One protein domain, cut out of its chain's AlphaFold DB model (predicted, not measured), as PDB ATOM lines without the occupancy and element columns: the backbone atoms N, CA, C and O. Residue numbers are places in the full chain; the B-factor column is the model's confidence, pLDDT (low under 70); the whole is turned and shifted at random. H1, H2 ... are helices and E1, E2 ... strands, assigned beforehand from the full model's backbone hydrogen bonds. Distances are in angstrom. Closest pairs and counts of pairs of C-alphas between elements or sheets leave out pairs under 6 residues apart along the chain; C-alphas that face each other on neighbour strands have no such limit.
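Overview. This is residues 326 to 496 of the 496 residues of an uncharacterized protein of Phytophthora infestans (UniProt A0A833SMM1). The chain is wound in stacked turns of strand and helix: four parallel strands make one sheet, and H1 to H4 stand side by side in a row that folds back along one side of it, the other face of the sheet being bare. H5 continues the row beyond H4 at a steep tilt, and the row makes the longest axis. The printed part has 171 residues with five named helices and four named strands, in the order H1 E1 H2 E2 H3 E3 H4 E4 H5; the sheet's order is E1 E2 E3 E4, and the class is mixed, helices and strands. The whole is compact, with a radius of gyration of the C-alphas of 16.7 A and spans of 44 by 40 by 29 A.

Along the chain. H1, residues 330 to 340, begins with C-alpha 330 at (7.701, -2.554, 34.887) and is 15.4 A long. E1, residues 346 to 352, is 16.9 A long. H2, residues 363 to 379, is 22.6 A long. E2, residues 389 to 396, is 19.0 A long and bends by 67 degrees at residue 392. H3, residues 402 to 413, is 16.4 A long, and E3, residues 418 to 423, 14.0 A. H4, residues 434 to 449, is 20.8 A long, and E4, residues 462 to 466, 10.8 A. H5, residues 474 to 493, is 28.3 A long and ends with C-alpha 493 at (18.596, -39.814, 53.726).

Arrangement. The sheet is twisted, with E1 and E4 as edge strands. E1 and E2 are parallel at 17 degrees, with N 349 and O 392 2.9 A apart, within hydrogen-bond range. E2 and E3 are parallel at 26 degrees, with N 423 and O 393 at 2.8 A. E3 and E4 are parallel at 6 degrees, with N 466 and O 422 at 2.8 A. E1, H2, E2, then E2, H3, E3, then E3, H4, E4 are strand-helix-strand units, two parallel neighbour strands joined through a helix, each with a right-handed crossover. H2 and H3 only graze the sheet; H4 and H5 are not on it, and H1 is only just not on it, with 4 pairs of C-alphas within 10 A. H1 and H2 touch at a shallow tilt of 4 degrees, the same way, closest at the C-alphas of Arg 330 and Thr 369, 5.1 A. H3 touches H2 with residues 407 to 412 alone, at 22 degrees, a shallow tilt; the C-alphas of Phe 374 and Ala 411 are closest, 6.3 A. H3 and H4 touch at a shallow tilt of 9 degrees, closest at the C-alphas of Thr 413 and Thr 447, 4.9 A. H5 touches H4 with residues 475 to 484 alone, at a steep tilt of 47 degrees, closest at the C-alphas of Ala 445 and Ile 480, 5.8 A. In H1, H2, H3, H4 and H5 every O i to N i+4 pair is within hydrogen-bond range.

Size, cuts and confidence. The C-alphas farthest apart, of Asp 326 and Pro 495, are 48.5 A apart. The printed part has no cut and ends at the chain's last residue, 496. The link H4 to E4, residues 450 to 461, is long. Residues 358 to 364, of which 363 to 364 belong to H2, stand free. The mean pLDDT of the printed part is 76.6; 41 residues are under 70, among them 380 to 387, 450 to 461 and 487 to 496.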
ATOM      1  N   ASP A 326      17.535  -2.932  25.337       54.00
ATOM      2  CA  ASP A 326      17.535  -2.451  26.731       54.00
ATOM      3  C   ASP A 326      16.554  -3.196  27.652       54.00
ATOM      4  O   ASP A 326      15.571  -3.796  27.217       54.00
ATOM      5  N   ASN A 327      16.815  -3.069  28.956       66.50
ATOM      6  CA  ASN A 327      16.147  -3.728  30.078       66.50
ATOM      7  C   ASN A 327      14.607  -3.685  30.049       66.50
ATOM      8  O   ASN A 327      13.993  -2.623  29.924       66.50
ATOM      9  N   VAL A 328      13.983  -4.835  30.334       75.94
ATOM     10  CA  VAL A 328      12.542  -4.938  30.608       75.94
ATOM     11  C   VAL A 328      12.159  -4.025  31.774       75.94
ATOM     12  O   VAL A 328      12.610  -4.216  32.905       75.94
ATOM     13  N   ASN A 329      11.284  -3.054  31.512       82.31
ATOM     14  CA  ASN A 329      10.735  -2.181  32.544       82.31
ATOM     15  C   ASN A 329       9.390  -2.706  33.084       82.31
ATOM     16  O   ASN A 329       8.764  -3.614  32.528       82.31
ATOM     17  N   ARG A 330       8.935  -2.131  34.205       84.94
ATOM     18  CA  ARG A 330       7.701  -2.554  34.887       84.94
ATOM     19  C   ARG A 330       6.465  -2.465  33.993       84.94
ATOM     20  O   ARG A 330       5.588  -3.326  34.081       84.94
ATOM     21  N   LEU A 331       6.379  -1.421  33.168       86.19
ATOM     22  CA  LEU A 331       5.240  -1.198  32.286       86.19
ATOM     23  C   LEU A 331       5.187  -2.283  31.206       86.19
ATOM     24  O   LEU A 331       4.148  -2.918  31.044       86.19
ATOM     25  N   LEU A 332       6.315  -2.560  30.551       84.56
ATOM     26  CA  LEU A 332       6.455  -3.605  29.543       84.56
ATOM     27  C   LEU A 332       6.081  -4.980  30.105       84.56
ATOM     28  O   LEU A 332       5.233  -5.664  29.532       84.56
ATOM     29  N   ALA A 333       6.625  -5.347  31.271       86.12
ATOM     30  CA  ALA A 333       6.302  -6.612  31.929       86.12
ATOM     31  C   ALA A 333       4.799  -6.740  32.234       86.12
ATOM     32  O   ALA A 333       4.189  -7.780  31.982       86.12
ATOM     33  N   GLN A 334       4.169  -5.672  32.734       87.00
ATOM     34  CA  GLN A 334       2.734  -5.667  33.015       87.00
ATOM     35  C   GLN A 334       1.892  -5.831  31.740       87.00
ATOM     36  O   GLN A 334       0.879  -6.535  31.763       87.00
ATOM     37  N   ARG A 335       2.282  -5.179  30.638       88.00
ATOM     38  CA  ARG A 335       1.573  -5.254  29.352       88.00
ATOM     39  C   ARG A 335       1.722  -6.621  28.702       88.00
ATOM     40  O   ARG A 335       0.707  -7.181  28.288       88.00
ATOM     41  N   LEU A 336       2.927  -7.192  28.710       86.94
ATOM     42  CA  LEU A 336       3.168  -8.536  28.196       86.94
ATOM     43  C   LEU A 336       2.346  -9.572  28.969       86.94
ATOM     44  O   LEU A 336       1.570 -10.309  28.368       86.94
ATOM     45  N   CYS A 337       2.397  -9.561  30.305       85.31
ATOM     46  CA  CYS A 337       1.570 -10.461  31.113       85.31
ATOM     47  C   CYS A 337       0.059 -10.243  30.892       85.31
ATOM     48  O   CYS A 337      -0.724 -11.185  31.011       85.31
ATOM     49  N   GLY A 338      -0.365  -9.021  30.552       83.88
ATOM     50  CA  GLY A 338      -1.740  -8.724  30.147       83.88
ATOM     51  C   GLY A 338      -2.145  -9.422  28.846       83.88
ATOM     52  O   GLY A 338      -3.230  -9.996  28.784       83.88
ATOM     53  N   ILE A 339      -1.266  -9.425  27.837       85.19
ATOM     54  CA  ILE A 339      -1.477 -10.151  26.576       85.19
ATOM     55  C   ILE A 339      -1.518 -11.659  26.824       85.19
ATOM     56  O   ILE A 339      -2.479 -12.313  26.420       85.19
ATOM     57  N   LEU A 340      -0.519 -12.193  27.533       83.50
ATOM     58  CA  LEU A 340      -0.418 -13.620  27.861       83.50
ATOM     59  C   LEU A 340      -1.644 -14.111  28.652       83.50
ATOM     60  O   LEU A 340      -2.094 -15.245  28.500       83.50
ATOM     61  N   GLY A 341      -2.242 -13.230  29.457       77.12
ATOM     62  CA  GLY A 341      -3.462 -13.493  30.212       77.12
ATOM     63  C   GLY A 341      -4.763 -13.530  29.393       77.12
ATOM     64  O   GLY A 341      -5.818 -13.834  29.961       77.12
ATOM     65  N   ASN A 342      -4.745 -13.238  28.086       75.62
ATOM     66  CA  ASN A 342      -5.957 -13.268  27.253       75.62
ATOM     67  C   ASN A 342      -6.446 -14.689  26.921       75.62
ATOM     68  O   ASN A 342      -7.604 -14.854  26.504       75.62
ATOM     69  N   GLY A 343      -5.599 -15.699  27.158       73.00
ATOM     70  CA  GLY A 343      -5.906 -17.111  26.924       73.00
ATOM     71  C   GLY A 343      -5.697 -17.573  25.481       73.00
ATOM     72  O   GLY A 343      -6.168 -18.643  25.100       73.00
ATOM     73  N   VAL A 344      -5.023 -16.754  24.673       79.38
ATOM     74  CA  VAL A 344      -4.581 -17.117  23.325       79.38
ATOM     75  C   VAL A 344      -3.249 -17.864  23.458       79.38
ATOM     76  O   VAL A 344      -2.370 -17.362  24.163       79.38
ATOM     77  N   PRO A 345      -3.091 -19.048  22.840       79.12
ATOM     78  CA  PRO A 345      -1.800 -19.719  22.736       79.12
ATOM     79  C   PRO A 345      -0.745 -18.802  22.117       79.12
ATOM     80  O   PRO A 345      -1.024 -18.085  21.157       79.12
ATOM     81  N   VAL A 346       0.457 -18.836  22.672       82.88
ATOM     82  CA  VAL A 346       1.608 -18.131  22.126       82.88
ATOM     83  C   VAL A 346       2.381 -19.117  21.270       82.88
ATOM     84  O   VAL A 346       2.759 -20.180  21.764       82.88
ATOM     85  N   GLY A 347       2.561 -18.790  19.995       78.88
ATOM     86  CA  GLY A 347       3.369 -19.602  19.094       78.88
ATOM     87  C   GLY A 347       4.811 -19.466  19.520       78.88
ATOM     88  O   GLY A 347       5.335 -20.313  20.234       78.88
ATOM     89  N   GLU A 348       5.387 -18.321  19.201       82.44
ATOM     90  CA  GLU A 348       6.770 -18.008  19.518       82.44
ATOM     91  C   GLU A 348       6.862 -16.800  20.455       82.44
ATOM     92  O   GLU A 348       6.145 -15.816  20.274       82.44
ATOM     93  N   LEU A 349       7.718 -16.854  21.478       84.81
ATOM     94  CA  LEU A 349       8.047 -15.695  22.312       84.81
ATOM     95  C   LEU A 349       9.556 -15.538  22.433       84.81
ATOM     96  O   LEU A 349      10.194 -16.360  23.084       84.81
ATOM     97  N   HIS A 350      10.094 -14.446  21.891       83.75
ATOM     98  CA  HIS A 350      11.502 -14.073  22.047       83.75
ATOM     99  C   HIS A 350      11.678 -12.990  23.102       83.75
ATOM    100  O   HIS A 350      11.064 -11.926  23.007       83.75
ATOM    101  N   LEU A 351      12.542 -13.247  24.084       82.94
ATOM    102  CA  LEU A 351      12.940 -12.309  25.135       82.94
ATOM    103  C   LEU A 351      14.463 -12.304  25.287       82.94
ATOM    104  O   LEU A 351      15.088 -13.353  25.210       82.94
ATOM    105  N   CYS A 352      15.057 -11.150  25.591       79.69
ATOM    106  CA  CYS A 352      16.479 -11.047  25.927       79.69
ATOM    107  C   CYS A 352      16.659 -10.698  27.413       79.69
ATOM    108  O   CYS A 352      16.060  -9.744  27.921       79.69
ATOM    109  N   LEU A 353      17.490 -11.465  28.119       76.06
ATOM    110  CA  LEU A 353      17.890 -11.230  29.508       76.06
ATOM    111  C   LEU A 353      19.269 -10.574  29.558       76.06
ATOM    112  O   LEU A 353      20.213 -11.141  30.097       76.06
ATOM    113  N   ARG A 354      19.409  -9.373  29.000       73.12
ATOM    114  CA  ARG A 354      20.664  -8.617  29.085       73.12
ATOM    115  C   ARG A 354      20.786  -7.884  30.422       73.12
ATOM    116  O   ARG A 354      19.809  -7.316  30.912       73.12
ATOM    117  N   ASP A 355      21.985  -7.848  31.004       66.50
ATOM    118  CA  ASP A 355      22.293  -6.942  32.117       66.50
ATOM    119  C   ASP A 355      22.642  -5.545  31.581       66.50
ATOM    120  O   ASP A 355      23.796  -5.213  31.324       66.50
ATOM    121  N   GLY A 356      21.630  -4.699  31.383       56.09
ATOM    122  CA  GLY A 356      21.839  -3.305  30.984       56.09
ATOM    123  C   GLY A 356      22.215  -2.373  32.144       56.09
ATOM    124  O   GLY A 356      22.180  -1.153  31.977       56.09
ATOM    125  N   SER A 357      22.486  -2.886  33.352       50.44
ATOM    126  CA  SER A 357      22.684  -2.048  34.536       50.44
ATOM    127  C   SER A 357      24.162  -1.749  34.800       50.44
ATOM    128  O   SER A 357      24.812  -2.283  35.695       50.44
ATOM    129  N   GLY A 358      24.690  -0.769  34.067       47.53
ATOM    130  CA  GLY A 358      25.846  -0.003  34.527       47.53
ATOM    131  C   GLY A 358      25.516   0.755  35.823       47.53
ATOM    132  O   GLY A 358      25.173   1.930  35.785       47.53
ATOM    133  N   GLY A 359      25.579   0.077  36.973       50.59
ATOM    134  CA  GLY A 359      25.772   0.663  38.309       50.59
ATOM    135  C   GLY A 359      24.760   1.704  38.818       50.59
ATOM    136  O   GLY A 359      25.167   2.625  39.524       50.59
ATOM    137  N   SER A 360      23.464   1.592  38.511       52.72
ATOM    138  CA  SER A 360      22.449   2.598  38.882       52.72
ATOM    139  C   SER A 360      21.427   2.107  39.929       52.72
ATOM    140  O   SER A 360      21.111   0.924  40.015       52.72
ATOM    141  N   GLN A 361      20.918   3.051  40.730       52.28
ATOM    142  CA  GLN A 361      20.173   2.944  42.000       52.28
ATOM    143  C   GLN A 361      18.849   2.142  42.012       52.28
ATOM    144  O   GLN A 361      18.188   2.131  43.049       52.28
ATOM    145  N   ASP A 362      18.457   1.457  40.935       64.81
ATOM    146  CA  ASP A 362      17.108   0.872  40.790       64.81
ATOM    147  C   ASP A 362      17.080  -0.659  40.598       64.81
ATOM    148  O   ASP A 362      16.101  -1.247  40.135       64.81
ATOM    149  N   GLN A 363      18.159  -1.337  41.003       71.25
ATOM    150  CA  GLN A 363      18.292  -2.797  40.926       71.25
ATOM    151  C   GLN A 363      17.125  -3.534  41.610       71.25
ATOM    152  O   GLN A 363      16.634  -4.534  41.094       71.25
ATOM    153  N   ALA A 364      16.623  -3.023  42.738       77.62
ATOM    154  CA  ALA A 364      15.490  -3.626  43.439       77.62
ATOM    155  C   ALA A 364      14.185  -3.579  42.618       77.62
ATOM    156  O   ALA A 364      13.467  -4.579  42.565       77.62
ATOM    157  N   ALA A 365      13.894  -2.461  41.945       79.25
ATOM    158  CA  ALA A 365      12.708  -2.337  41.097       79.25
ATOM    159  C   ALA A 365      12.811  -3.220  39.847       79.25
ATOM    160  O   ALA A 365      11.812  -3.788  39.395       79.25
ATOM    161  N   TYR A 366      14.021  -3.387  39.311       81.00
ATOM    162  CA  TYR A 366      14.278  -4.305  38.206       81.00
ATOM    163  C   TYR A 366      14.109  -5.776  38.623       81.00
ATOM    164  O   TYR A 366      13.426  -6.533  37.934       81.00
ATOM    165  N   HIS A 367      14.629  -6.169  39.792       82.62
ATOM    166  CA  HIS A 367      14.404  -7.504  40.362       82.62
ATOM    167  C   HIS A 367      12.907  -7.787  40.551       82.62
ATOM    168  O   HIS A 367      12.424  -8.849  40.162       82.62
ATOM    169  N   GLU A 368      12.158  -6.833  41.113       85.75
ATOM    170  CA  GLU A 368      10.706  -6.952  41.275       85.75
ATOM    171  C   GLU A 368       9.997  -7.073  39.916       85.75
ATOM    172  O   GLU A 368       9.074  -7.871  39.759       85.75
ATOM    173  N   THR A 369      10.449  -6.322  38.911       86.69
ATOM    174  CA  THR A 369       9.902  -6.365  37.550       86.69
ATOM    175  C   THR A 369      10.098  -7.731  36.897       86.69
ATOM    176  O   THR A 369       9.122  -8.311  36.420       86.69
ATOM    177  N   LEU A 370      11.316  -8.281  36.921       85.88
ATOM    178  CA  LEU A 370      11.590  -9.614  36.379       85.88
ATOM    179  C   LEU A 370      10.862 -10.713  37.156       85.88
ATOM    180  O   LEU A 370      10.297 -11.621  36.551       85.88
ATOM    181  N   ALA A 371      10.805 -10.615  38.486       86.50
ATOM    182  CA  ALA A 371      10.059 -11.569  39.300       86.50
ATOM    183  C   ALA A 371       8.565 -11.569  38.940       86.50
ATOM    184  O   ALA A 371       7.961 -12.634  38.793       86.50
ATOM    185  N   ASN A 372       7.971 -10.387  38.745       86.19
ATOM    186  CA  ASN A 372       6.585 -10.249  38.304       86.19
ATOM    187  C   ASN A 372       6.375 -10.782  36.881       86.19
ATOM    188  O   ASN A 372       5.347 -11.411  36.624       86.19
ATOM    189  N   LEU A 373       7.338 -10.567  35.981       88.12
ATOM    190  CA  LEU A 373       7.309 -11.103  34.623       88.12
ATOM    191  C   LEU A 373       7.307 -12.633  34.634       88.12
ATOM    192  O   LEU A 373       6.369 -13.248  34.134       88.12
ATOM    193  N   PHE A 374       8.315 -13.254  35.250       88.25
ATOM    194  CA  PHE A 374       8.429 -14.710  35.312       88.25
ATOM    195  C   PHE A 374       7.248 -15.335  36.046       88.25
ATOM    196  O   PHE A 374       6.695 -16.331  35.588       88.25
ATOM    197  N   THR A 375       6.790 -14.725  37.142       85.25
ATOM    198  CA  THR A 375       5.600 -15.210  37.849       85.25
ATOM    199  C   THR A 375       4.363 -15.135  36.958       85.25
ATOM    200  O   THR A 375       3.630 -16.117  36.872       85.25
ATOM    201  N   GLY A 376       4.137 -14.008  36.276       82.00
ATOM    202  CA  GLY A 376       2.979 -13.804  35.406       82.00
ATOM    203  C   GLY A 376       2.977 -14.698  34.165       82.00
ATOM    204  O   GLY A 376       1.915 -15.153  33.746       82.00
ATOM    205  N   MET A 377       4.157 -14.976  33.612       85.38
ATOM    206  CA  MET A 377       4.340 -15.797  32.417       85.38
ATOM    207  C   MET A 377       4.312 -17.298  32.722       85.38
ATOM    208  O   MET A 377       3.656 -18.056  32.014       85.38
ATOM    209  N   LEU A 378       5.015 -17.731  33.775       82.69
ATOM    210  CA  LEU A 378       5.329 -19.142  34.002       82.69
ATOM    211  C   LEU A 378       4.530 -19.777  35.136       82.69
ATOM    212  O   LEU A 378       4.276 -20.974  35.071       82.69
ATOM    213  N   ILE A 379       4.160 -19.036  36.183       76.56
ATOM    214  CA  ILE A 379       3.655 -19.636  37.433       76.56
ATOM    215  C   ILE A 379       2.163 -19.369  37.613       76.56
ATOM    216  O   ILE A 379       1.377 -20.286  37.843       76.56
ATOM    217  N   ARG A 380       1.766 -18.098  37.562       69.44
ATOM    218  CA  ARG A 380       0.410 -17.649  37.858       69.44
ATOM    219  C   ARG A 380       0.050 -16.456  36.971       69.44
ATOM    220  O   ARG A 380       0.433 -15.333  37.305       69.44
ATOM    221  N   PRO A 381      -0.726 -16.657  35.895       61.56
ATOM    222  CA  PRO A 381      -1.194 -15.553  35.075       61.56
ATOM    223  C   PRO A 381      -2.017 -14.574  35.911       61.56
ATOM    224  O   PRO A 381      -2.762 -14.960  36.819       61.56
ATOM    225  N   LEU A 382      -1.892 -13.288  35.580       54.09
ATOM    226  CA  LEU A 382      -2.614 -12.189  36.233       54.09
ATOM    227  C   LEU A 382      -4.144 -12.336  36.109       54.09
ATOM    228  O   LEU A 382      -4.890 -11.767  36.907       54.09
ATOM    229  N   THR A 383      -4.623 -13.119  35.140       53.38
ATOM    230  CA  THR A 383      -6.036 -13.439  34.917       53.38
ATOM    231  C   THR A 383      -6.324 -14.918  35.245       53.38
ATOM    232  O   THR A 383      -5.742 -15.827  34.659       53.38
ATOM    233  N   PRO A 384      -7.272 -15.218  36.151       50.22
ATOM    234  CA  PRO A 384      -7.437 -16.553  36.744       50.22
ATOM    235  C   PRO A 384      -8.173 -17.582  35.862       50.22
ATOM    236  O   PRO A 384      -8.730 -18.538  36.397       50.22
ATOM    237  N   LYS A 385      -8.252 -17.393  34.536       56.44
ATOM    238  CA  LYS A 385      -9.085 -18.253  33.671       56.44
ATOM    239  C   LYS A 385      -8.303 -19.243  32.807       56.44
ATOM    240  O   LYS A 385      -8.833 -20.330  32.596       56.44
ATOM    241  N   GLN A 386      -7.095 -18.921  32.330       63.84
ATOM    242  CA  GLN A 386      -6.304 -19.803  31.454       63.84
ATOM    243  C   GLN A 386      -4.799 -19.558  31.650       63.84
ATOM    244  O   GLN A 386      -4.370 -18.410  31.722       63.84
ATOM    245  N   LEU A 387      -4.024 -20.640  31.771       65.69
ATOM    246  CA  LEU A 387      -2.559 -20.605  31.799       65.69
ATOM    247  C   LEU A 387      -2.014 -20.318  30.391       65.69
ATOM    248  O   LEU A 387      -2.588 -20.841  29.432       65.69
ATOM    249  N   PRO A 388      -0.927 -19.535  30.256       72.75
ATOM    250  CA  PRO A 388      -0.231 -19.394  28.985       72.75
ATOM    251  C   PRO A 388       0.251 -20.757  28.470       72.75
ATOM    252  O   PRO A 388       0.597 -21.653  29.246       72.75
ATOM    253  N   CYS A 389       0.260 -20.905  27.149       79.62
ATOM    254  CA  CYS A 389       0.828 -22.051  26.454       79.62
ATOM    255  C   CYS A 389       1.763 -21.516  25.376       79.62
ATOM    256  O   CYS A 389       1.338 -20.646  24.623       79.62
ATOM    257  N   PHE A 390       2.982 -22.039  25.320       83.06
ATOM    258  CA  PHE A 390       4.037 -21.659  24.390       83.06
ATOM    259  C   PHE A 390       4.358 -22.848  23.483       83.06
ATOM    260  O   PHE A 390       4.614 -23.949  23.990       83.06
ATOM    261  N   SER A 391       4.334 -22.643  22.166       83.81
ATOM    262  CA  SER A 391       4.936 -23.602  21.233       83.81
ATOM    263  C   SER A 391       6.461 -23.511  21.349       83.81
ATOM    264  O   SER A 391       7.108 -24.509  21.660       83.81
ATOM    265  N   ASP A 392       6.999 -22.300  21.273       83.56
ATOM    266  CA  ASP A 392       8.424 -22.008  21.297       83.56
ATOM    267  C   ASP A 392       8.671 -20.792  22.207       83.56
ATOM    268  O   ASP A 392       8.150 -19.697  21.994       83.56
ATOM    269  N   LEU A 393       9.417 -20.995  23.293       88.06
ATOM    270  CA  LEU A 393       9.832 -19.934  24.209       88.06
ATOM    271  C   LEU A 393      11.340 -19.756  24.087       88.06
ATOM    272  O   LEU A 393      12.097 -20.624  24.513       88.06
ATOM    273  N   HIS A 394      11.763 -18.625  23.541       88.00
ATOM    274  CA  HIS A 394      13.156 -18.288  23.318       88.00
ATOM    275  C   HIS A 394      13.589 -17.179  24.280       88.00
ATOM    276  O   HIS A 394      13.048 -16.070  24.266       88.00
ATOM    277  N   ILE A 395      14.542 -17.484  25.161       88.31
ATOM    278  CA  ILE A 395      15.065 -16.527  26.139       88.31
ATOM    279  C   ILE A 395      16.578 -16.434  25.993       88.31
ATOM    280  O   ILE A 395      17.316 -17.284  26.490       88.31
ATOM    281  N   ASP A 396      17.034 -15.366  25.350       86.00
ATOM    282  CA  ASP A 396      18.448 -15.088  25.142       86.00
ATOM    283  C   ASP A 396      19.153 -14.730  26.456       86.00
ATOM    284  O   ASP A 396      18.746 -13.825  27.192       86.00
ATOM    285  N   CYS A 397      20.202 -15.499  26.758       84.81
ATOM    286  CA  CYS A 397      20.970 -15.465  27.992       84.81
ATOM    287  C   CYS A 397      22.449 -15.063  27.792       84.81
ATOM    288  O   CYS A 397      23.208 -15.128  28.775       84.81
ATOM    289  N   GLU A 398      22.881 -14.657  26.589       80.56
ATOM    290  CA  GLU A 398      24.298 -14.407  26.253       80.56
ATOM    291  C   GLU A 398      24.978 -13.457  27.260       80.56
ATOM    292  O   GLU A 398      25.969 -13.823  27.904       80.56
ATOM    293  N   ASP A 399      24.335 -12.324  27.544       77.50
ATOM    294  CA  ASP A 399      24.801 -11.278  28.470       77.50
ATOM    295  C   ASP A 399      24.039 -11.250  29.812       77.50
ATOM    296  O   ASP A 399      23.994 -10.232  30.510       77.50
ATOM    297  N   SER A 400      23.412 -12.365  30.193       81.88
ATOM    298  CA  SER A 400      22.643 -12.438  31.439       81.88
ATOM    299  C   SER A 400      23.530 -12.475  32.684       81.88
ATOM    300  O   SER A 400      24.521 -13.215  32.771       81.88
ATOM    301  N   ALA A 401      23.135 -11.710  33.702       83.81
ATOM    302  CA  ALA A 401      23.687 -11.826  35.038       83.81
ATOM    303  C   ALA A 401      23.260 -13.160  35.664       83.81
ATOM    304  O   ALA A 401      22.114 -13.593  35.537       83.81
ATOM    305  N   LEU A 402      24.165 -13.782  36.428       85.50
ATOM    306  CA  LEU A 402      23.923 -15.086  37.056       85.50
ATOM    307  C   LEU A 402      22.604 -15.140  37.843       85.50
ATOM    308  O   LEU A 402      21.870 -16.116  37.748       85.50
ATOM    309  N   TRP A 403      22.278 -14.081  38.585       85.94
ATOM    310  CA  TRP A 403      21.057 -14.041  39.387       85.94
ATOM    311  C   TRP A 403      19.778 -13.998  38.528       85.94
ATOM    312  O   TRP A 403      18.759 -14.535  38.956       85.94
ATOM    313  N   GLN A 404      19.807 -13.384  37.333       86.88
ATOM    314  CA  GLN A 404      18.662 -13.360  36.406       86.88
ATOM    315  C   GLN A 404      18.394 -14.773  35.891       86.88
ATOM    316  O   GLN A 404      17.250 -15.227  35.886       86.88
ATOM    317  N   PHE A 405      19.463 -15.476  35.514       88.75
ATOM    318  CA  PHE A 405      19.394 -16.855  35.048       88.75
ATOM    319  C   PHE A 405      18.929 -17.817  36.151       88.75
ATOM    320  O   PHE A 405      18.033 -18.628  35.928       88.75
ATOM    321  N   GLU A 406      19.462 -17.688  37.371       88.69
ATOM    322  CA  GLU A 406      19.018 -18.468  38.537       88.69
ATOM    323  C   GLU A 406      17.536 -18.206  38.866       88.69
ATOM    324  O   GLU A 406      16.797 -19.138  39.201       88.69
ATOM    325  N   ALA A 407      17.068 -16.958  38.733       88.25
ATOM    326  CA  ALA A 407      15.663 -16.602  38.924       88.25
ATOM    327  C   ALA A 407      14.754 -17.203  37.838       88.25
ATOM    328  O   ALA A 407      13.686 -17.725  38.166       88.25
ATOM    329  N   LEU A 408      15.187 -17.183  36.571       90.12
ATOM    330  CA  LEU A 408      14.492 -17.846  35.465       90.12
ATOM    331  C   LEU A 408      14.385 -19.355  35.719       90.12
ATOM    332  O   LEU A 408      13.285 -19.905  35.696       90.12
ATOM    333  N   CYS A 409      15.509 -20.008  36.024       88.94
ATOM    334  CA  CYS A 409      15.572 -21.435  36.344       88.94
ATOM    335  C   CYS A 409      14.641 -21.787  37.509       88.94
ATOM    336  O   CYS A 409      13.868 -22.739  37.425       88.94
ATOM    337  N   SER A 410      14.630 -20.968  38.564       87.25
ATOM    338  CA  SER A 410      13.730 -21.150  39.710       87.25
ATOM    339  C   SER A 410      12.254 -21.056  39.316       87.25
ATOM    340  O   SER A 410      11.442 -21.842  39.804       87.25
ATOM    341  N   ALA A 411      11.891 -20.123  38.431       87.25
ATOM    342  CA  ALA A 411      10.525 -19.987  37.932       87.25
ATOM    343  C   ALA A 411      10.118 -21.153  37.015       87.25
ATOM    344  O   ALA A 411       8.979 -21.615  37.085       87.25
ATOM    345  N   LEU A 412      11.051 -21.656  36.204       87.25
ATOM    346  CA  LEU A 412      10.867 -22.836  35.359       87.25
ATOM    347  C   LEU A 412      10.725 -24.120  36.188       87.25
ATOM    348  O   LEU A 412       9.925 -24.977  35.845       87.25
ATOM    349  N   THR A 413      11.388 -24.247  37.337       83.25
ATOM    350  CA  THR A 413      11.216 -25.428  38.206       83.25
ATOM    351  C   THR A 413       9.779 -25.571  38.727       83.25
ATOM    352  O   THR A 413       9.320 -26.677  39.013       83.25
ATOM    353  N   VAL A 414       9.058 -24.455  38.864       81.81
ATOM    354  CA  VAL A 414       7.679 -24.406  39.383       81.81
ATOM    355  C   VAL A 414       6.668 -23.940  38.333       81.81
ATOM    356  O   VAL A 414       5.565 -23.509  38.687       81.81
ATOM    357  N   THR A 415       7.036 -23.991  37.050       81.44
ATOM    358  CA  THR A 415       6.163 -23.503  35.983       81.44
ATOM    359  C   THR A 415       4.878 -24.333  35.890       81.44
ATOM    360  O   THR A 415       4.859 -25.546  36.089       81.44
ATOM    361  N   GLN A 416       3.775 -23.648  35.609       78.06
ATOM    362  CA  GLN A 416       2.477 -24.231  35.278       78.06
ATOM    363  C   GLN A 416       2.107 -23.980  33.808       78.06
ATOM    364  O   GLN A 416       1.130 -24.545  33.319       78.06
ATOM    365  N   ALA A 417       2.852 -23.121  33.104       80.25
ATOM    366  CA  ALA A 417       2.616 -22.808  31.702       80.25
ATOM    367  C   ALA A 417       3.107 -23.954  30.812       80.25
ATOM    368  O   ALA A 417       4.237 -24.403  30.961       80.25
ATOM    369  N   SER A 418       2.288 -24.434  29.879       81.81
ATOM    370  CA  SER A 418       2.719 -25.483  28.941       81.81
ATOM    371  C   SER A 418       3.745 -24.911  27.970       81.81
ATOM    372  O   SER A 418       3.419 -23.961  27.272       81.81
ATOM    373  N   ILE A 419       4.944 -25.486  27.893       84.75
ATOM    374  CA  ILE A 419       6.011 -25.061  26.980       84.75
ATOM    375  C   ILE A 419       6.409 -26.274  26.142       84.75
ATOM    376  O   ILE A 419       6.854 -27.291  26.674       84.75
ATOM    377  N   ARG A 420       6.212 -26.222  24.825       83.81
ATOM    378  CA  ARG A 420       6.613 -27.337  23.965       83.81
ATOM    379  C   ARG A 420       8.128 -27.326  23.766       83.81
ATOM    380  O   ARG A 420       8.755 -28.307  24.147       83.81
ATOM    381  N   ASN A 421       8.695 -26.226  23.292       85.50
ATOM    382  CA  ASN A 421      10.132 -26.063  23.123       85.50
ATOM    383  C   ASN A 421      10.604 -24.837  23.912       85.50
ATOM    384  O   ASN A 421      10.014 -23.762  23.823       85.50
ATOM    385  N   LEU A 422      11.640 -25.016  24.726       89.06
ATOM    386  CA  LEU A 422      12.326 -23.942  25.431       89.06
ATOM    387  C   LEU A 422      13.733 -23.815  24.861       89.06
ATOM    388  O   LEU A 422      14.507 -24.760  24.976       89.06
ATOM    389  N   CYS A 423      14.069 -22.651  24.323       89.12
ATOM    390  CA  CYS A 423      15.385 -22.352  23.779       89.12
ATOM    391  C   CYS A 423      16.065 -21.296  24.654       89.12
ATOM    392  O   CYS A 423      15.499 -20.230  24.909       89.12
ATOM    393  N   LEU A 424      17.269 -21.599  25.137       89.25
ATOM    394  CA  LEU A 424      18.059 -20.704  25.985       89.25
ATOM    395  C   LEU A 424      19.431 -20.446  25.334       89.25
ATOM    396  O   LEU A 424      20.436 -20.952  25.840       89.25
ATOM    397  N   PRO A 425      19.515 -19.708  24.212       85.25
ATOM    398  CA  PRO A 425      20.804 -19.451  23.579       85.25
ATOM    399  C   PRO A 425      21.686 -18.592  24.488       85.25
ATOM    400  O   PRO A 425      21.210 -17.832  25.342       85.25
ATOM    401  N   GLY A 426      23.000 -18.759  24.356       79.44
ATOM    402  CA  GLY A 426      23.973 -18.073  25.206       79.44
ATOM    403  C   GLY A 426      23.950 -18.513  26.681       79.44
ATOM    404  O   GLY A 426      24.809 -18.091  27.471       79.44
ATOM    405  N   ALA A 427      23.021 -19.390  27.079       76.19
ATOM    406  CA  ALA A 427      23.099 -20.094  28.349       76.19
ATOM    407  C   ALA A 427      24.283 -21.064  28.299       76.19
ATOM    408  O   ALA A 427      24.541 -21.696  27.285       76.19
ATOM    409  N   CYS A 428      25.037 -21.167  29.395       79.12
ATOM    410  CA  CYS A 428      26.193 -22.068  29.489       79.12
ATOM    411  C   CYS A 428      27.301 -21.848  28.430       79.12
ATOM    412  O   CYS A 428      28.167 -22.707  28.295       79.12
ATOM    413  N   ASN A 429      27.317 -20.695  27.745       79.56
ATOM    414  CA  ASN A 429      28.293 -20.363  26.705       79.56
ATOM    415  C   ASN A 429      29.750 -20.508  27.200       79.56
ATOM    416  O   ASN A 429      30.110 -20.032  28.284       79.56
ATOM    417  N   GLU A 430      30.580 -21.112  26.351       65.75
ATOM    418  CA  GLU A 430      32.039 -21.246  26.433       65.75
ATOM    419  C   GLU A 430      32.768 -19.969  26.877       65.75
ATOM    420  O   GLU A 430      33.694 -20.013  27.687       65.75
ATOM    421  N   ARG A 431      32.309 -18.813  26.384       71.88
ATOM    422  CA  ARG A 431      32.897 -17.492  26.649       71.88
ATOM    423  C   ARG A 431      32.763 -17.053  28.112       71.88
ATOM    424  O   ARG A 431      33.459 -16.131  28.545       71.88
ATOM    425  N   LYS A 432      31.879 -17.674  28.905       75.94
ATOM    426  CA  LYS A 432      31.702 -17.344  30.328       75.94
ATOM    427  C   LYS A 432      32.839 -17.931  31.172       75.94
ATOM    428  O   LYS A 432      33.382 -18.995  30.899       75.94
ATOM    429  N   THR A 433      33.169 -17.268  32.287       82.94
ATOM    430  CA  THR A 433      34.203 -17.793  33.200       82.94
ATOM    431  C   THR A 433      33.827 -19.190  33.734       82.94
ATOM    432  O   THR A 433      32.655 -19.408  34.064       82.94
ATOM    433  N   PRO A 434      34.793 -20.109  33.957       83.00
ATOM    434  CA  PRO A 434      34.505 -21.482  34.399       83.00
ATOM    435  C   PRO A 434      33.696 -21.585  35.702       83.00
ATOM    436  O   PRO A 434      33.002 -22.568  35.952       83.00
ATOM    437  N   LYS A 435      33.780 -20.571  36.575       84.88
ATOM    438  CA  LYS A 435      32.987 -20.507  37.815       84.88
ATOM    439  C   LYS A 435      31.522 -20.168  37.552       84.88
ATOM    440  O   LYS A 435      30.650 -20.719  38.217       84.88
ATOM    441  N   VAL A 436      31.257 -19.243  36.630       84.50
ATOM    442  CA  VAL A 436      29.894 -18.838  36.259       84.50
ATOM    443  C   VAL A 436      29.239 -19.949  35.447       84.50
ATOM    444  O   VAL A 436      28.129 -20.350  35.777       84.50
ATOM    445  N   ARG A 437      29.964 -20.520  34.480       85.69
ATOM    446  CA  ARG A 437      29.521 -21.658  33.665       85.69
ATOM    447  C   ARG A 437      29.072 -22.850  34.517       85.69
ATOM    448  O   ARG A 437      27.945 -23.307  34.367       85.69
ATOM    449  N   ARG A 438      29.868 -23.256  35.518       86.25
ATOM    450  CA  ARG A 438      29.471 -24.298  36.488       86.25
ATOM    451  C   ARG A 438      28.177 -23.986  37.237       86.25
ATOM    452  O   ARG A 438      27.383 -24.881  37.506       86.25
ATOM    453  N   ARG A 439      27.945 -22.724  37.604       88.88
ATOM    454  CA  ARG A 439      26.696 -22.342  38.277       88.88
ATOM    455  C   ARG A 439      25.497 -22.388  37.336       88.88
ATOM    456  O   ARG A 439      24.465 -22.894  37.753       88.88
ATOM    457  N   PHE A 440      25.652 -21.947  36.088       88.62
ATOM    458  CA  PHE A 440      24.606 -22.071  35.070       88.62
ATOM    459  C   PHE A 440      24.233 -23.543  34.855       88.62
ATOM    460  O   PHE A 440      23.061 -23.892  34.966       88.62
ATOM    461  N   TRP A 441      25.222 -24.423  34.670       89.81
ATOM    462  CA  TRP A 441      24.982 -25.862  34.537       89.81
ATOM    463  C   TRP A 441      24.318 -26.481  35.759       89.81
ATOM    464  O   TRP A 441      23.371 -27.253  35.612       89.81
ATOM    465  N   ARG A 442      24.748 -26.095  36.966       89.56
ATOM    466  CA  ARG A 442      24.081 -26.510  38.204       89.56
ATOM    467  C   ARG A 442      22.609 -26.079  38.209       89.56
ATOM    468  O   ARG A 442      21.762 -26.901  38.540       89.56
ATOM    469  N   SER A 443      22.286 -24.843  37.821       89.06
ATOM    470  CA  SER A 443      20.898 -24.361  37.750       89.06
ATOM    471  C   SER A 443      20.067 -25.107  36.704       89.06
ATOM    472  O   SER A 443      18.974 -25.560  37.025       89.06
ATOM    473  N   VAL A 444      20.596 -25.319  35.493       89.19
ATOM    474  CA  VAL A 444      19.936 -26.122  34.445       89.19
ATOM    475  C   VAL A 444      19.660 -27.536  34.952       89.19
ATOM    476  O   VAL A 444      18.537 -28.032  34.841       89.19
ATOM    477  N   ALA A 445      20.654 -28.170  35.578       87.25
ATOM    478  CA  ALA A 445      20.505 -29.512  36.117       87.25
ATOM    479  C   ALA A 445      19.475 -29.579  37.246       87.25
ATOM    480  O   ALA A 445      18.644 -30.486  37.261       87.25
ATOM    481  N   GLN A 446      19.462 -28.592  38.142       85.56
ATOM    482  CA  GLN A 446      18.463 -28.475  39.205       85.56
ATOM    483  C   GLN A 446      17.047 -28.199  38.680       85.56
ATOM    484  O   GLN A 446      16.076 -28.593  39.321       85.56
ATOM    485  N   THR A 447      16.903 -27.537  37.536       85.00
ATOM    486  CA  THR A 447      15.590 -27.217  36.965       85.00
ATOM    487  C   THR A 447      15.019 -28.358  36.129       85.00
ATOM    488  O   THR A 447      13.848 -28.700  36.291       85.00
ATOM    489  N   PHE A 448      15.820 -28.967  35.251       83.44
ATOM    490  CA  PHE A 448      15.312 -29.909  34.244       83.44
ATOM    491  C   PHE A 448      15.658 -31.371  34.520       83.44
ATOM    492  O   PHE A 448      14.860 -32.254  34.208       83.44
ATOM    493  N   PHE A 449      16.819 -31.647  35.120       77.00
ATOM    494  CA  PHE A 449      17.274 -33.022  35.366       77.00
ATOM    495  C   PHE A 449      16.950 -33.500  36.785       77.00
ATOM    496  O   PHE A 449      16.748 -34.694  37.027       77.00
ATOM    497  N   HIS A 450      16.804 -32.569  37.725       67.62
ATOM    498  CA  HIS A 450      16.363 -32.854  39.078       67.62
ATOM    499  C   HIS A 450      14.843 -33.073  39.089       67.62
ATOM    500  O   HIS A 450      14.048 -32.188  39.394       67.62
ATOM    501  N   THR A 451      14.410 -34.287  38.741       56.00
ATOM    502  CA  THR A 451      12.990 -34.650  38.803       56.00
ATOM    503  C   THR A 451      12.478 -34.501  40.238       56.00
ATOM    504  O   THR A 451      12.824 -35.295  41.118       56.00
ATOM    505  N   ASN A 452      11.650 -33.479  40.478       52.69
ATOM    506  CA  ASN A 452      10.839 -33.352  41.684       52.69
ATOM    507  C   ASN A 452       9.876 -34.545  41.739       52.69
ATOM    508  O   ASN A 452       8.792 -34.546  41.159       52.69
ATOM    509  N   SER A 453      10.309 -35.605  42.414       43.00
ATOM    510  CA  SER A 453       9.467 -36.736  42.760       43.00
ATOM    511  C   SER A 453       8.499 -36.317  43.867       43.00
ATOM    512  O   SER A 453       8.924 -36.019  44.978       43.00
ATOM    513  N   ALA A 454       7.206 -36.423  43.549       42.59
ATOM    514  CA  ALA A 454       6.071 -36.600  44.455       42.59
ATOM    515  C   ALA A 454       5.523 -35.360  45.192       42.59
ATOM    516  O   ALA A 454       6.014 -34.967  46.243       42.59
ATOM    517  N   ALA A 455       4.407 -34.818  44.675       39.12
ATOM    518  CA  ALA A 455       3.122 -34.709  45.401       39.12
ATOM    519  C   ALA A 455       2.072 -33.851  44.660       39.12
ATOM    520  O   ALA A 455       0.886 -33.956  44.971       39.12
ATOM    521  N   VAL A 456       2.456 -33.031  43.672       38.62
ATOM    522  CA  VAL A 456       1.514 -32.154  42.950       38.62
ATOM    523  C   VAL A 456       1.835 -32.116  41.452       38.62
ATOM    524  O   VAL A 456       2.707 -31.376  41.024       38.62
ATOM    525  N   GLY A 457       1.073 -32.875  40.661       37.97
ATOM    526  CA  GLY A 457       0.934 -32.673  39.211       37.97
ATOM    527  C   GLY A 457       2.055 -33.241  38.319       37.97
ATOM    528  O   GLY A 457       3.173 -33.434  38.782       37.97
ATOM    529  N   PRO A 458       1.750 -33.585  37.053       38.53
ATOM    530  CA  PRO A 458       2.637 -34.365  36.200       38.53
ATOM    531  C   PRO A 458       3.606 -33.459  35.421       38.53
ATOM    532  O   PRO A 458       3.152 -32.590  34.689       38.53
ATOM    533  N   PHE A 459       4.907 -33.753  35.527       46.66
ATOM    534  CA  PHE A 459       6.015 -33.275  34.681       46.66
ATOM    535  C   PHE A 459       6.304 -31.762  34.697       46.66
ATOM    536  O   PHE A 459       5.412 -30.930  34.817       46.66
ATOM    537  N   SER A 460       7.587 -31.408  34.544       53.56
ATOM    538  CA  SER A 460       7.944 -30.096  33.997       53.56
ATOM    539  C   SER A 460       7.071 -29.874  32.764       53.56
ATOM    540  O   SER A 460       6.974 -30.752  31.904       53.56
ATOM    541  N   SER A 461       6.371 -28.748  32.704       69.25
ATOM    542  CA  SER A 461       5.494 -28.439  31.579       69.25
ATOM    543  C   SER A 461       6.277 -28.096  30.306       69.25
ATOM    544  O   SER A 461       5.652 -27.903  29.264       69.25
ATOM    545  N   VAL A 462       7.615 -28.067  30.396       79.69
ATOM    546  CA  VAL A 462       8.588 -27.988  29.299       79.69
ATOM    547  C   VAL A 462       8.801 -29.376  28.689       79.69
ATOM    548  O   VAL A 462       9.200 -30.304  29.393       79.69
ATOM    549  N   ARG A 463       8.545 -29.534  27.383       79.69
ATOM    550  CA  ARG A 463       8.677 -30.832  26.689       79.69
ATOM    551  C   ARG A 463      10.024 -31.042  26.006       79.69
ATOM    552  O   ARG A 463      10.473 -32.182  25.934       79.69
ATOM    553  N   ALA A 464      10.641 -29.977  25.515       83.69
ATOM    554  CA  ALA A 464      11.954 -29.984  24.894       83.69
ATOM    555  C   ALA A 464      12.759 -28.775  25.378       83.69
ATOM    556  O   ALA A 464      12.198 -27.701  25.603       83.69
ATOM    557  N   LEU A 465      14.061 -28.981  25.553       87.12
ATOM    558  CA  LEU A 465      15.030 -27.957  25.920       87.12
ATOM    559  C   LEU A 465      16.109 -27.928  24.838       87.12
ATOM    560  O   LEU A 465      16.732 -28.959  24.583       87.12
ATOM    561  N   ASP A 466      16.325 -26.758  24.259       87.62
ATOM    562  CA  ASP A 466      17.424 -26.453  23.356       87.62
ATOM    563  C   ASP A 466      18.388 -25.477  24.046       87.62
ATOM    564  O   ASP A 466      17.995 -24.423  24.561       87.62
ATOM    565  N   LEU A 467      19.655 -25.873  24.090       85.50
ATOM    566  CA  LEU A 467      20.766 -25.085  24.599       85.50
ATOM    567  C   LEU A 467      21.716 -24.849  23.424       85.50
ATOM    568  O   LEU A 467      22.692 -25.579  23.247       85.50
ATOM    569  N   SER A 468      21.383 -23.867  22.592       77.75
ATOM    570  CA  SER A 468      22.189 -23.498  21.430       77.75
ATOM    571  C   SER A 468      23.548 -22.935  21.869       77.75
ATOM    572  O   SER A 468      23.665 -22.334  22.941       77.75
ATOM    573  N   ASP A 469      24.578 -23.133  21.043       70.00
ATOM    574  CA  ASP A 469      25.942 -22.609  21.249       70.00
ATOM    575  C   ASP A 469      26.670 -23.142  22.499       70.00
ATOM    576  O   ASP A 469      27.487 -22.455  23.122       70.00
ATOM    577  N   VAL A 470      26.382 -24.391  22.873       78.75
ATOM    578  CA  VAL A 470      27.013 -25.069  24.007       78.75
ATOM    579  C   VAL A 470      27.976 -26.155  23.535       78.75
ATOM    580  O   VAL A 470      27.563 -27.186  23.009       78.75
ATOM    581  N   GLU A 471      29.262 -25.980  23.828       80.19
ATOM    582  CA  GLU A 471      30.233 -27.073  23.788       80.19
ATOM    583  C   GLU A 471      30.309 -27.705  25.185       80.19
ATOM    584  O   GLU A 471      30.564 -27.028  26.175       80.19
ATOM    585  N   LEU A 472      30.031 -29.001  25.317       82.44
ATOM    586  CA  LEU A 472      30.055 -29.684  26.615       82.44
ATOM    587  C   LEU A 472      31.486 -30.062  27.007       82.44
ATOM    588  O   LEU A 472      32.134 -30.854  26.322       82.44
ATOM    589  N   THR A 473      31.960 -29.577  28.158       85.81
ATOM    590  CA  THR A 473      33.254 -30.000  28.717       85.81
ATOM    591  C   THR A 473      33.089 -31.099  29.768       85.81
ATOM    592  O   THR A 473      32.023 -31.282  30.360       85.81
ATOM    593  N   LEU A 474      34.180 -31.812  30.073       86.50
ATOM    594  CA  LEU A 474      34.200 -32.800  31.160       86.50
ATOM    595  C   LEU A 474      33.893 -32.179  32.534       86.50
ATOM    596  O   LEU A 474      33.298 -32.844  33.380       86.50
ATOM    597  N   GLU A 475      34.278 -30.919  32.768       85.38
ATOM    598  CA  GLU A 475      33.955 -30.213  34.017       85.38
ATOM    599  C   GLU A 475      32.453 -29.938  34.146       85.38
ATOM    600  O   GLU A 475      31.904 -30.047  35.245       85.38
ATOM    601  N   ASP A 476      31.781 -29.622  33.035       86.56
ATOM    602  CA  ASP A 476      30.334 -29.405  33.018       86.56
ATOM    603  C   ASP A 476      29.577 -30.706  33.277       86.56
ATOM    604  O   ASP A 476      28.653 -30.734  34.089       86.56
ATOM    605  N   LEU A 477      30.007 -31.803  32.644       86.81
ATOM    606  CA  LEU A 477      29.440 -33.128  32.888       86.81
ATOM    607  C   LEU A 477      29.602 -33.540  34.352       86.81
ATOM    608  O   LEU A 477      28.641 -34.005  34.955       86.81
ATOM    609  N   ALA A 478      30.775 -33.306  34.949       87.50
ATOM    610  CA  ALA A 478      31.005 -33.592  36.362       87.50
ATOM    611  C   ALA A 478      30.070 -32.788  37.282       87.50
ATOM    612  O   ALA A 478      29.604 -33.309  38.294       87.50
ATOM    613  N   GLU A 479      29.766 -31.537  36.933       87.94
ATOM    614  CA  GLU A 479      28.830 -30.693  37.676       87.94
ATOM    615  C   GLU A 479      27.378 -31.185  37.539       87.94
ATOM    616  O   GLU A 479      26.663 -31.290  38.536       87.94
ATOM    617  N   ILE A 480      26.954 -31.568  36.332       86.31
ATOM    618  CA  ILE A 480      25.637 -32.185  36.104       86.31
ATOM    619  C   ILE A 480      25.520 -33.489  36.906       86.31
ATOM    620  O   ILE A 480      24.523 -33.698  37.601       86.31
ATOM    621  N   THR A 481      26.544 -34.346  36.860       87.12
ATOM    622  CA  THR A 481      26.598 -35.592  37.633       87.12
ATOM    623  C   THR A 481      26.523 -35.318  39.132       87.12
ATOM    624  O   THR A 481      25.723 -35.955  39.810       87.12
ATOM    625  N   ALA A 482      27.265 -34.334  39.647       87.44
ATOM    626  CA  ALA A 482      27.233 -33.980  41.065       87.44
ATOM    627  C   ALA A 482      25.819 -33.593  41.537       87.44
ATOM    628  O   ALA A 482      25.373 -34.057  42.584       87.44
ATOM    629  N   VAL A 483      25.075 -32.805  40.751       85.06
ATOM    630  CA  VAL A 483      23.681 -32.437  41.071       85.06
ATOM    631  C   VAL A 483      22.753 -33.656  41.078       85.06
ATOM    632  O   VAL A 483      21.849 -33.754  41.912       85.06
ATOM    633  N   LEU A 484      22.962 -34.597  40.157       82.38
ATOM    634  CA  LEU A 484      22.187 -35.836  40.104       82.38
ATOM    635  C   LEU A 484      22.503 -36.761  41.292       82.38
ATOM    636  O   LEU A 484      21.585 -37.347  41.867       82.38
ATOM    637  N   GLU A 485      23.765 -36.841  41.712       83.50
ATOM    638  CA  GLU A 485      24.202 -37.616  42.879       83.50
ATOM    639  C   GLU A 485      23.719 -37.006  44.208       83.50
ATOM    640  O   GLU A 485      23.278 -37.736  45.101       83.50
ATOM    641  N   GLU A 486      23.716 -35.670  44.340       79.88
ATOM    642  CA  GLU A 486      23.143 -34.958  45.497       79.88
ATOM    643  C   GLU A 486      21.686 -35.387  45.749       79.88
ATOM    644  O   GLU A 486      21.263 -35.564  46.897       79.88
ATOM    645  N   LYS A 487      20.916 -35.630  44.681       68.62
ATOM    646  CA  LYS A 487      19.548 -36.147  44.776       68.62
ATOM    647  C   LYS A 487      19.502 -37.577  45.305       68.62
ATOM    648  O   LYS A 487      18.682 -37.859  46.180       68.62
ATOM    649  N   GLU A 488      20.320 -38.487  44.773       62.12
ATOM    650  CA  GLU A 488      20.333 -39.884  45.228       62.12
ATOM    651  C   GLU A 488      20.646 -39.967  46.722       62.12
ATOM    652  O   GLU A 488      19.977 -40.692  47.463       62.12
ATOM    653  N   HIS A 489      21.584 -39.141  47.185       61.03
ATOM    654  CA  HIS A 489      21.905 -39.026  48.598       61.03
ATOM    655  C   HIS A 489      20.726 -38.472  49.419       61.03
ATOM    656  O   HIS A 489      20.339 -39.064  50.427       61.03
ATOM    657  N   ASN A 490      20.081 -37.391  48.969       59.31
ATOM    658  CA  ASN A 490      18.942 -36.788  49.673       59.31
ATOM    659  C   ASN A 490      17.695 -37.694  49.715       59.31
ATOM    660  O   ASN A 490      16.976 -37.703  50.718       59.31
ATOM    661  N   ALA A 491      17.459 -38.493  48.669       58.78
ATOM    662  CA  ALA A 491      16.386 -39.488  48.615       58.78
ATOM    663  C   ALA A 491      16.652 -40.693  49.535       58.78
ATOM    664  O   ALA A 491      15.718 -41.243  50.114       58.78
ATOM    665  N   GLN A 492      17.918 -41.089  49.712       55.56
ATOM    666  CA  GLN A 492      18.313 -42.151  50.647       55.56
ATOM    667  C   GLN A 492      18.301 -41.689  52.114       55.56
ATOM    668  O   GLN A 492      18.055 -42.498  53.011       55.56
ATOM    669  N   VAL A 493      18.541 -40.399  52.372       56.03
ATOM    670  CA  VAL A 493      18.596 -39.814  53.726       56.03
ATOM    671  C   VAL A 493      17.220 -39.360  54.239       56.03
ATOM    672  O   VAL A 493      17.043 -39.237  55.451       56.03
ATOM    673  N   SER A 494      16.216 -39.202  53.367       49.50
ATOM    674  CA  SER A 494      14.848 -38.812  53.754       49.50
ATOM    675  C   SER A 494      13.814 -39.941  53.588       49.50
ATOM    676  O   SER A 494      12.977 -39.868  52.689       49.50
ATOM    677  N   PRO A 495      13.794 -40.984  54.442       44.59
ATOM    678  CA  PRO A 495      12.642 -41.862  54.548       44.59
ATOM    679  C   PRO A 495      11.685 -41.317  55.618       44.59
ATOM    680  O   PRO A 495      11.810 -41.698  56.785       44.59
ATOM    681  N   GLN A 496      10.750 -40.434  55.243       35.72
ATOM    682  CA  GLN A 496       9.465 -40.255  55.947       35.72
ATOM    683  C   GLN A 496       8.478 -39.349  55.218       35.72
ATOM    684  O   GLN A 496       8.827 -38.176  54.966       35.72
TER     685      GLN A 496